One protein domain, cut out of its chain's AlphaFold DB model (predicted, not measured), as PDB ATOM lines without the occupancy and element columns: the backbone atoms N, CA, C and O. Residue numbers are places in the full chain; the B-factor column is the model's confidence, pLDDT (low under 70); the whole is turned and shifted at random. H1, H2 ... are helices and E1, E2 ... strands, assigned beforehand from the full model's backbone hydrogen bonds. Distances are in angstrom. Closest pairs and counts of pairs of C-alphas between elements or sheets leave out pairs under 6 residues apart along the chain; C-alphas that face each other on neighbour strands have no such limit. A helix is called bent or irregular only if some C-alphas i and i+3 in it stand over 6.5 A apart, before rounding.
ATOM      1  N   ILE A   8       1.442  -7.414  -3.874       97.12
ATOM      2  CA  ILE A   8       1.423  -8.868  -4.013       97.12
ATOM      3  C   ILE A   8       2.636  -9.284  -4.844       97.12
ATOM      4  O   ILE A   8       2.748  -8.894  -6.004       97.12
ATOM      5  N   LEU A   9       3.518 -10.100  -4.273       96.12
ATOM      6  CA  LEU A   9       4.672 -10.678  -4.954       96.12
ATOM      7  C   LEU A   9       4.428 -12.163  -5.216       96.12
ATOM      8  O   LEU A   9       4.223 -12.943  -4.285       96.12
ATOM      9  N   MET A  10       4.452 -12.552  -6.490       94.50
ATOM     10  CA  MET A  10       4.378 -13.955  -6.888       94.50
ATOM     11  C   MET A  10       5.791 -14.537  -6.899       94.50
ATOM     12  O   MET A  10       6.590 -14.218  -7.777       94.50
ATOM     13  N   ILE A  11       6.119 -15.328  -5.877       94.19
ATOM     14  CA  ILE A  11       7.458 -15.888  -5.683       94.19
ATOM     15  C   ILE A  11       7.399 -17.119  -4.778       94.19
ATOM     16  O   ILE A  11       6.627 -17.179  -3.819       94.19
ATOM     17  N   HIS A  12       8.258 -18.099  -5.054       91.50
ATOM     18  CA  HIS A  12       8.416 -19.264  -4.189       91.50
ATOM     19  C   HIS A  12       8.864 -18.840  -2.771       91.50
ATOM     20  O   HIS A  12       9.704 -17.941  -2.657       91.50
ATOM     21  N   PRO A  13       8.399 -19.499  -1.686       90.88
ATOM     22  CA  PRO A  13       8.727 -19.121  -0.305       90.88
ATOM     23  C   PRO A  13      10.219 -18.898  -0.034       90.88
ATOM     24  O   PRO A  13      10.594 -17.960   0.664       90.88
ATOM     25  N   ALA A  14      11.075 -19.720  -0.645       94.25
ATOM     26  CA  ALA A  14      12.529 -19.632  -0.497       94.25
ATOM     27  C   ALA A  14      13.149 -18.303  -0.981       94.25
ATOM     28  O   ALA A  14      14.252 -17.995  -0.550       94.25
ATOM     29  N   GLY A  15      12.472 -17.542  -1.852       94.31
ATOM     30  CA  GLY A  15      12.964 -16.275  -2.412       94.31
ATOM     31  C   GLY A  15      12.206 -15.028  -1.941       94.31
ATOM     32  O   GLY A  15      12.454 -13.935  -2.443       94.31
ATOM     33  N   GLN A  16      11.256 -15.161  -1.004       95.31
ATOM     34  CA  GLN A  16      10.392 -14.046  -0.586       95.31
ATOM     35  C   GLN A  16      11.181 -12.856  -0.036       95.31
ATOM     36  O   GLN A  16      10.837 -11.704  -0.304       95.31
ATOM     37  N   LYS A  17      12.247 -13.125   0.727       96.56
ATOM     38  CA  LYS A  17      13.052 -12.076   1.357       96.56
ATOM     39  C   LYS A  17      13.839 -11.277   0.321       96.56
ATOM     40  O   LYS A  17      13.838 -10.046   0.390       96.56
ATOM     41  N   GLU A  18      14.506 -11.948  -0.616       96.12
ATOM     42  CA  GLU A  18      15.239 -11.291  -1.698       96.12
ATOM     43  C   GLU A  18      14.290 -10.478  -2.585       96.12
ATOM     44  O   GLU A  18      14.553  -9.301  -2.832       96.12
ATOM     45  N   GLU A  19      13.157 -11.063  -2.982       94.81
ATOM     46  CA  GLU A  19      12.177 -10.405  -3.855       94.81
ATOM     47  C   GLU A  19      11.580  -9.159  -3.185       94.81
ATOM     48  O   GLU A  19      11.544  -8.075  -3.774       94.81
ATOM     49  N   GLN A  20      11.184  -9.265  -1.912       96.38
ATOM     50  CA  GLN A  20      10.691  -8.122  -1.146       96.38
ATOM     51  C   GLN A  20      11.753  -7.022  -1.028       96.38
ATOM     52  O   GLN A  20      11.436  -5.840  -1.172       96.38
ATOM     53  N   THR A  21      13.013  -7.395  -0.783       96.75
ATOM     54  CA  THR A  21      14.127  -6.437  -0.696       96.75
ATOM     55  C   THR A  21      14.323  -5.713  -2.027       96.75
ATOM     56  O   THR A  21      14.434  -4.489  -2.047       96.75
ATOM     57  N   TYR A  22      14.278  -6.433  -3.150       94.25
ATOM     58  CA  TYR A  22      14.373  -5.846  -4.485       94.25
ATOM     59  C   TYR A  22      13.257  -4.822  -4.749       94.25
ATOM     60  O   TYR A  22      13.533  -3.675  -5.115       94.25
ATOM     61  N   TYR A  23      11.992  -5.182  -4.511       93.56
ATOM     62  CA  TYR A  23      10.884  -4.249  -4.737       93.56
ATOM     63  C   TYR A  23      10.914  -3.046  -3.797       93.56
ATOM     64  O   TYR A  23      10.596  -1.926  -4.214       93.56
ATOM     65  N   LYS A  24      11.352  -3.246  -2.555       94.44
ATOM     66  CA  LYS A  24      11.452  -2.179  -1.565       94.44
ATOM     67  C   LYS A  24      12.576  -1.198  -1.871       94.44
ATOM     68  O   LYS A  24      12.337   0.010  -1.893       94.44
ATOM     69  N   ASP A  25      13.774  -1.714  -2.105       94.38
ATOM     70  CA  ASP A  25      14.993  -0.907  -2.103       94.38
ATOM     71  C   ASP A  25      15.404  -0.480  -3.522       94.38
ATOM     72  O   ASP A  25      15.925   0.620  -3.698       94.38
ATOM     73  N   VAL A  26      15.113  -1.292  -4.549       91.94
ATOM     74  CA  VAL A  26      15.466  -1.002  -5.955       91.94
ATOM     75  C   VAL A  26      14.293  -0.364  -6.704       91.94
ATOM     76  O   VAL A  26      14.421   0.715  -7.302       91.94
ATOM     77  N   ILE A  27      13.113  -0.994  -6.656       91.31
ATOM     78  CA  ILE A  27      11.909  -0.458  -7.320       91.31
ATOM     79  C   ILE A  27      11.298   0.699  -6.516       91.31
ATOM     80  O   ILE A  27      10.724   1.623  -7.099       91.31
ATOM     81  N   GLY A  28      11.495   0.726  -5.196       90.81
ATOM     82  CA  GLY A  28      11.017   1.804  -4.331       90.81
ATOM     83  C   GLY A  28       9.548   1.666  -3.928       90.81
ATOM     84  O   GLY A  28       8.941   2.652  -3.501       90.81
ATOM     85  N   ILE A  29       8.966   0.471  -4.059       91.00
ATOM     86  CA  ILE A  29       7.620   0.181  -3.568       91.00
ATOM     87  C   ILE A  29       7.696   0.040  -2.049       91.00
ATOM     88  O   ILE A  29       8.358  -0.836  -1.505       91.00
ATOM     89  N   LYS A  30       7.034   0.934  -1.325       89.06
ATOM     90  CA  LYS A  30       7.020   0.923   0.142       89.06
ATOM     91  C   LYS A  30       5.626   0.567   0.632       89.06
ATOM     92  O   LYS A  30       4.645   1.046   0.070       89.06
ATOM     93  N   GLY A  31       5.558  -0.209   1.705       89.88
ATOM     94  CA  GLY A  31       4.307  -0.637   2.320       89.88
ATOM     95  C   GLY A  31       4.347  -2.109   2.697       89.88
ATOM     96  O   GLY A  31       5.427  -2.698   2.802       89.88
ATOM     97  N   ASP A  32       3.158  -2.663   2.891       94.38
ATOM     98  CA  ASP A  32       2.965  -4.071   3.202       94.38
ATOM     99  C   ASP A  32       3.079  -4.938   1.951       94.38
ATOM    100  O   ASP A  32       2.820  -4.500   0.824       94.38
ATOM    101  N   TYR A  33       3.461  -6.189   2.178       95.75
ATOM    102  CA  TYR A  33       3.670  -7.181   1.141       95.75
ATOM    103  C   TYR A  33       2.814  -8.409   1.419       95.75
ATOM    104  O   TYR A  33       2.748  -8.892   2.550       95.75
ATOM    105  N   LEU A  34       2.175  -8.914   0.371       96.81
ATOM    106  CA  LEU A  34       1.531 -10.220   0.349       96.81
ATOM    107  C   LEU A  34       2.296 -11.108  -0.619       96.81
ATOM    108  O   LEU A  34       2.861 -10.627  -1.598       96.81
ATOM    109  N   PHE A  35       2.280 -12.408  -0.372       96.69
ATOM    110  CA  PHE A  35       2.931 -13.373  -1.243       96.69
ATOM    111  C   PHE A  35       1.900 -14.317  -1.838       96.69
ATOM    112  O   PHE A  35       0.907 -14.642  -1.184       96.69
ATOM    113  N   ALA A  36       2.143 -14.718  -3.078       95.94
ATOM    114  CA  ALA A  36       1.382 -15.742  -3.765       95.94
ATOM    115  C   ALA A  36       2.338 -16.775  -4.366       95.94
ATOM    116  O   ALA A  36       3.400 -16.414  -4.878       95.94
ATOM    117  N   ASP A  37       1.965 -18.049  -4.315       92.69
ATOM    118  CA  ASP A  37       2.771 -19.147  -4.866       92.69
ATOM    119  C   ASP A  37       2.467 -19.445  -6.344       92.69
ATOM    120  O   ASP A  37       3.187 -20.198  -7.003       92.69
ATOM    121  N   SER A  38       1.402 -18.840  -6.871       91.44
ATOM    122  CA  SER A  38       0.869 -19.104  -8.201       91.44
ATOM    123  C   SER A  38       0.164 -17.883  -8.789       91.44
ATOM    124  O   SER A  38      -0.304 -16.982  -8.086       91.44
ATOM    125  N   VAL A  39       0.042 -17.866 -10.119       88.94
ATOM    126  CA  VAL A  39      -0.683 -16.814 -10.850       88.94
ATOM    127  C   VAL A  39      -2.162 -16.797 -10.460       88.94
ATOM    128  O   VAL A  39      -2.770 -15.733 -10.362       88.94
ATOM    129  N   GLN A  40      -2.749 -17.968 -10.214       91.50
ATOM    130  CA  GLN A  40      -4.147 -18.129  -9.827       91.50
ATOM    131  C   GLN A  40      -4.410 -17.525  -8.448       91.50
ATOM    132  O   GLN A  40      -5.371 -16.771  -8.291       91.50
ATOM    133  N   GLU A  41      -3.544 -17.804  -7.470       94.62
ATOM    134  CA  GLU A  41      -3.657 -17.221  -6.135       94.62
ATOM    135  C   GLU A  41      -3.459 -15.701  -6.184       94.62
ATOM    136  O   GLU A  41      -4.281 -14.954  -5.649       94.62
ATOM    137  N   ALA A  42      -2.426 -15.224  -6.888       94.06
ATOM    138  CA  ALA A  42      -2.180 -13.795  -7.056       94.06
ATOM    139  C   ALA A  42      -3.387 -13.090  -7.693       94.06
ATOM    140  O   ALA A  42      -3.850 -12.064  -7.194       94.06
ATOM    141  N   ARG A  43      -3.962 -13.681  -8.749       92.00
ATOM    142  CA  ARG A  43      -5.159 -13.159  -9.414       92.00
ATOM    143  C   ARG A  43      -6.353 -13.110  -8.467       92.00
ATOM    144  O   ARG A  43      -7.041 -12.095  -8.441       92.00
ATOM    145  N   LEU A  44      -6.578 -14.156  -7.668       94.00
ATOM    146  CA  LEU A  44      -7.656 -14.179  -6.679       94.00
ATOM    147  C   LEU A  44      -7.495 -13.053  -5.644       94.00
ATOM    148  O   LEU A  44      -8.466 -12.368  -5.323       94.00
ATOM    149  N   LYS A  45      -6.273 -12.810  -5.156       95.38
ATOM    150  CA  LYS A  45      -5.988 -11.703  -4.229       95.38
ATOM    151  C   LYS A  45      -6.272 -10.332  -4.856       95.38
ATOM    152  O   LYS A  45      -6.832  -9.474  -4.182       95.38
ATOM    153  N   ILE A  46      -5.954 -10.138  -6.139       94.00
ATOM    154  CA  ILE A  46      -6.234  -8.883  -6.861       94.00
ATOM    155  C   ILE A  46      -7.744  -8.663  -7.011       94.00
ATOM    156  O   ILE A  46      -8.250  -7.626  -6.591       94.00
ATOM    157  N   ILE A  47      -8.484  -9.639  -7.554       93.12
ATOM    158  CA  ILE A  47      -9.931  -9.480  -7.815       93.12
ATOM    159  C   ILE A  47     -10.762  -9.379  -6.529       93.12
ATOM    160  O   ILE A  47     -11.856  -8.826  -6.547       93.12
ATOM    161  N   THR A  48     -10.246  -9.896  -5.406       93.81
ATOM    162  CA  THR A  48     -10.864  -9.743  -4.077       93.81
ATOM    163  C   THR A  48     -10.410  -8.478  -3.341       93.81
ATOM    164  O   THR A  48     -10.831  -8.252  -2.210       93.81
ATOM    165  N   GLY A  49      -9.577  -7.638  -3.967       92.69
ATOM    166  CA  GLY A  49      -9.176  -6.332  -3.439       92.69
ATOM    167  C   GLY A  49      -8.106  -6.369  -2.344       92.69
ATOM    168  O   GLY A  49      -7.935  -5.383  -1.633       92.69
ATOM    169  N   GLN A  50      -7.377  -7.478  -2.189       95.06
ATOM    170  CA  GLN A  50      -6.347  -7.615  -1.148       95.06
ATOM    171  C   GLN A  50      -5.060  -6.844  -1.465       95.06
ATOM    172  O   GLN A  50      -4.271  -6.570  -0.563       95.06
ATOM    173  N   GLY A  51      -4.816  -6.517  -2.733       94.25
ATOM    174  CA  GLY A  51      -3.601  -5.830  -3.143       94.25
ATOM    175  C   GLY A  51      -3.516  -5.577  -4.643       94.25
ATOM    176  O   GLY A  51      -4.416  -5.935  -5.403       94.25
ATOM    177  N   TYR A  52      -2.399  -4.994  -5.067       93.94
ATOM    178  CA  TYR A  52      -2.000  -4.917  -6.475       93.94
ATOM    179  C   TYR A  52      -0.753  -5.768  -6.702       93.94
ATOM    180  O   TYR A  52       0.017  -5.997  -5.775       93.94
ATOM    181  N   MET A  53      -0.525  -6.207  -7.936       93.50
ATOM    182  CA  MET A  53       0.660  -6.981  -8.303       93.50
ATOM    183  C   MET A  53       1.459  -6.226  -9.371       93.50
ATOM    184  O   MET A  53       0.882  -5.882 -10.407       93.50
ATOM    185  N   PRO A  54       2.758  -5.953  -9.157       92.12
ATOM    186  CA  PRO A  54       3.622  -5.474 -10.220       92.12
ATOM    187  C   PRO A  54       3.783  -6.576 -11.271       92.12
ATOM    188  O   PRO A  54       3.969  -7.746 -10.943       92.12
ATOM    189  N   VAL A  55       3.696  -6.194 -12.540       89.06
ATOM    190  CA  VAL A  55       3.866  -7.099 -13.677       89.06
ATOM    191  C   VAL A  55       4.888  -6.514 -14.630       89.06
ATOM    192  O   VAL A  55       4.769  -5.362 -15.052       89.06
ATOM    193  N   ASP A  56       5.889  -7.322 -14.959       88.25
ATOM    194  CA  ASP A  56       6.856  -6.998 -15.994       88.25
ATOM    195  C   ASP A  56       6.179  -7.178 -17.364       88.25
ATOM    196  O   ASP A  56       5.531  -8.194 -17.630       88.25
ATOM    197  N   VAL A  57       6.295  -6.169 -18.227       85.81
ATOM    198  CA  VAL A  57       5.732  -6.177 -19.582       85.81
ATOM    199  C   VAL A  57       6.888  -6.266 -20.569       85.81
ATOM    200  O   VAL A  57       7.717  -5.360 -20.627       85.81
ATOM    201  N   ILE A  58       6.948  -7.365 -21.321       81.38
ATOM    202  CA  ILE A  58       7.947  -7.605 -22.368       81.38
ATOM    203  C   ILE A  58       7.208  -7.704 -23.705       81.38
ATOM    204  O   ILE A  58       6.258  -8.477 -23.822       81.38
ATOM    205  N   GLY A  59       7.648  -6.927 -24.697       77.62
ATOM    206  CA  GLY A  59       6.982  -6.823 -25.999       77.62
ATOM    207  C   GLY A  59       5.635  -6.098 -25.932       77.62
ATOM    208  O   GLY A  59       5.391  -5.314 -25.013       77.62
ATOM    209  N   ASP A  60       4.764  -6.376 -26.904       72.12
ATOM    210  CA  ASP A  60       3.405  -5.833 -26.966       72.12
ATOM    211  C   ASP A  60       2.424  -6.770 -26.251       72.12
ATOM    212  O   ASP A  60       2.098  -7.848 -26.759       72.12
ATOM    213  N   PRO A  61       1.935  -6.408 -25.056       70.88
ATOM    214  CA  PRO A  61       1.079  -7.305 -24.308       70.88
ATOM    215  C   PRO A  61      -0.338  -7.344 -24.891       70.88
ATOM    216  O   PRO A  61      -1.014  -6.322 -25.026       70.88
ATOM    217  N   VAL A  62      -0.840  -8.553 -25.144       69.25
ATOM    218  CA  VAL A  62      -2.256  -8.775 -25.449       69.25
ATOM    219  C   VAL A  62      -3.005  -8.994 -24.138       69.25
ATOM    220  O   VAL A  62      -2.973 -10.072 -23.546       69.25
ATOM    221  N   TRP A  63      -3.687  -7.954 -23.665       72.94
ATOM    222  CA  TRP A  63      -4.533  -8.042 -22.478       72.94
ATOM    223  C   TRP A  63      -5.958  -8.417 -22.880       72.94
ATOM    224  O   TRP A  63      -6.659  -7.624 -23.500       72.94
ATOM    225  N   SER A  64      -6.404  -9.621 -22.525       64.44
ATOM    226  CA  SER A  64      -7.761 -10.100 -22.828       64.44
ATOM    227  C   SER A  64      -8.750  -9.969 -21.663       64.44
ATOM    228  O   SER A  64      -9.937 -10.227 -21.843       64.44
ATOM    229  N   ASP A  65      -8.286  -9.582 -20.472       68.81
ATOM    230  CA  ASP A  65      -9.102  -9.540 -19.254       68.81
ATOM    231  C   ASP A  65      -9.505  -8.104 -18.898       68.81
ATOM    232  O   ASP A  65      -8.639  -7.275 -18.605       68.81
ATOM    233  N   SER A  66     -10.814  -7.836 -18.894       75.44
ATOM    234  CA  SER A  66     -11.420  -6.552 -18.516       75.44
ATOM    235  C   SER A  66     -11.639  -6.392 -17.008       75.44
ATOM    236  O   SER A  66     -12.101  -5.344 -16.572       75.44
ATOM    237  N   THR A  67     -11.366  -7.425 -16.205       85.62
ATOM    238  CA  THR A  67     -11.626  -7.427 -14.750       85.62
ATOM    239  C   THR A  67     -10.512  -6.742 -13.954       85.62
ATOM    240  O   THR A  67     -10.700  -6.411 -12.787       85.62
ATOM    241  N   ILE A  68      -9.331  -6.572 -14.554       87.88
ATOM    242  CA  ILE A  68      -8.136  -6.054 -13.883       87.88
ATOM    243  C   ILE A  68      -7.622  -4.834 -14.636       87.88
ATOM    244  O   ILE A  68      -7.107  -4.946 -15.753       87.88
ATOM    245  N   ASP A  69      -7.695  -3.688 -13.968       88.00
ATOM    246  CA  ASP A  69      -7.081  -2.456 -14.439       88.00
ATOM    247  C   ASP A  69      -5.558  -2.519 -14.305       88.00
ATOM    248  O   ASP A  69      -5.003  -2.992 -13.309       88.00
ATOM    249  N   ARG A  70      -4.864  -2.006 -15.323       87.44
ATOM    250  CA  ARG A  70      -3.402  -1.913 -15.353       87.44
ATOM    251  C   ARG A  70      -2.998  -0.455 -15.352       87.44
ATOM    252  O   ARG A  70      -3.463   0.330 -16.174       87.44
ATOM    253  N   ILE A  71      -2.111  -0.106 -14.433       88.94
ATOM    254  CA  ILE A  71      -1.635   1.260 -14.251       88.94
ATOM    255  C   ILE A  71      -0.130   1.266 -14.534       88.94
ATOM    256  O   ILE A  71       0.584   0.449 -13.948       88.94
ATOM    257  N   PRO A  72       0.376   2.155 -15.408       89.69
ATOM    258  CA  PRO A  72       1.804   2.224 -15.684       89.69
ATOM    259  C   PRO A  72       2.574   2.659 -14.433       89.69
ATOM    260  O   PRO A  72       2.240   3.656 -13.787       89.69
ATOM    261  N   LEU A  73       3.636   1.921 -14.107       89.88
ATOM    262  CA  LEU A  73       4.556   2.288 -13.038       89.88
ATOM    263  C   LEU A  73       5.606   3.262 -13.584       89.88
ATOM    264  O   LEU A  73       6.502   2.869 -14.330       89.88
ATOM    265  N   VAL A  74       5.495   4.532 -13.195       90.81
ATOM    266  CA  VAL A  74       6.389   5.608 -13.643       90.81
ATOM    267  C   VAL A  74       7.198   6.205 -12.493       90.81
ATOM    268  O   VAL A  74       6.722   6.306 -11.360       90.81
ATOM    269  N   ARG A  75       8.422   6.644 -12.786       88.62
ATOM    270  CA  ARG A  75       9.326   7.369 -11.890       88.62
ATOM    271  C   ARG A  75       9.828   8.609 -12.625       88.62
ATOM    272  O   ARG A  75      10.458   8.491 -13.665       88.62
ATOM    273  N   ASN A  76       9.542   9.793 -12.082       90.50
ATOM    274  CA  ASN A  76       9.874  11.090 -12.698       90.50
ATOM    275  C   ASN A  76       9.303  11.286 -14.117       90.50
ATOM    276  O   ASN A  76       9.888  11.999 -14.921       90.50
ATOM    277  N   GLY A  77       8.151  10.675 -14.412       91.31
ATOM    278  CA  GLY A  77       7.506  10.747 -15.728       91.31
ATOM    279  C   GLY A  77       7.881   9.608 -16.678       91.31
ATOM    280  O   GLY A  77       7.124   9.346 -17.607       91.31
ATOM    281  N   ASP A  78       8.956   8.870 -16.395       91.81
ATOM    282  CA  ASP A  78       9.416   7.761 -17.234       91.81
ATOM    283  C   ASP A  78       8.971   6.395 -16.688       91.81
ATOM    284  O   ASP A  78       8.924   6.211 -15.468       91.81
ATOM    285  N   PRO A  79       8.683   5.398 -17.545       90.38
ATOM    286  CA  PRO A  79       8.423   4.032 -17.101       90.38
ATOM    287  C   PRO A  79       9.594   3.454 -16.301       90.38
ATOM    288  O   PRO A  79      10.754   3.549 -16.710       90.38
ATOM    289  N   VAL A  80       9.296   2.799 -15.177       90.88
ATOM    290  CA  VAL A  80      10.302   2.028 -14.439       90.88
ATOM    291  C   VAL A  80      10.711   0.822 -15.282       90.88
ATOM    292  O   VAL A  80       9.864   0.045 -15.712       90.88
ATOM    293  N   ARG A  81      12.018   0.663 -15.514       88.81
ATOM    294  CA  ARG A  81      12.582  -0.435 -16.309       88.81
ATOM    295  C   ARG A  81      13.308  -1.436 -15.422       88.81
ATOM    296  O   ARG A  81      14.052  -1.048 -14.522       88.81
TER     297      ARG A  81
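This is residues 8 to 81 of the 109 residues of an uncharacterized protein of Clostridiaceae bacterium TF01-6 (UniProt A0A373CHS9). A parallel pair of short strands, E1 and E2, lies between two helices, H1 and H2, and a long loop stretch, residues 48 to 81, runs away from them, with residues 58 to 66 sticking out. The 74 printed residues follow the order E1, H1, E2, H2; the class is mixed, with 31 residues in named elements, under half. The whole is compact, radius of gyration of the C-alphas 13.0 A, spanning 31 by 31 by 22 A.

E1 is residues 8 to 10, from C-alpha 8 at (1.423, -8.868, -4.013). H1, residues 13 to 27, is 20.2 A long and irregular: C-alphas 14 and 17 are 7.8 A apart. E2 is residues 33 to 36. H2, residues 39 to 47, is 12.2 A long and ends at (-9.931, -9.480, -7.815).

E1, H1 and E2 form a strand-helix-strand unit, parallel neighbour strands joined through a helix, with a right-handed crossover. N 9 and O 34 are 2.8 A apart, within hydrogen-bond range. The closest C-alphas of E1 and H1, Leu 9 and Gln 20, are 7.6 A apart; those of E2 and H2, Ala 36 and Ala 42, 5.2 A. H1 and H2 are apart. Every O i to N i+4 pair is within range in H2, and 8 of 11 in H1.

The printed part has no cut, and its three links between elements are tight. Residues 62 and 64 to 65 have pLDDT under 70.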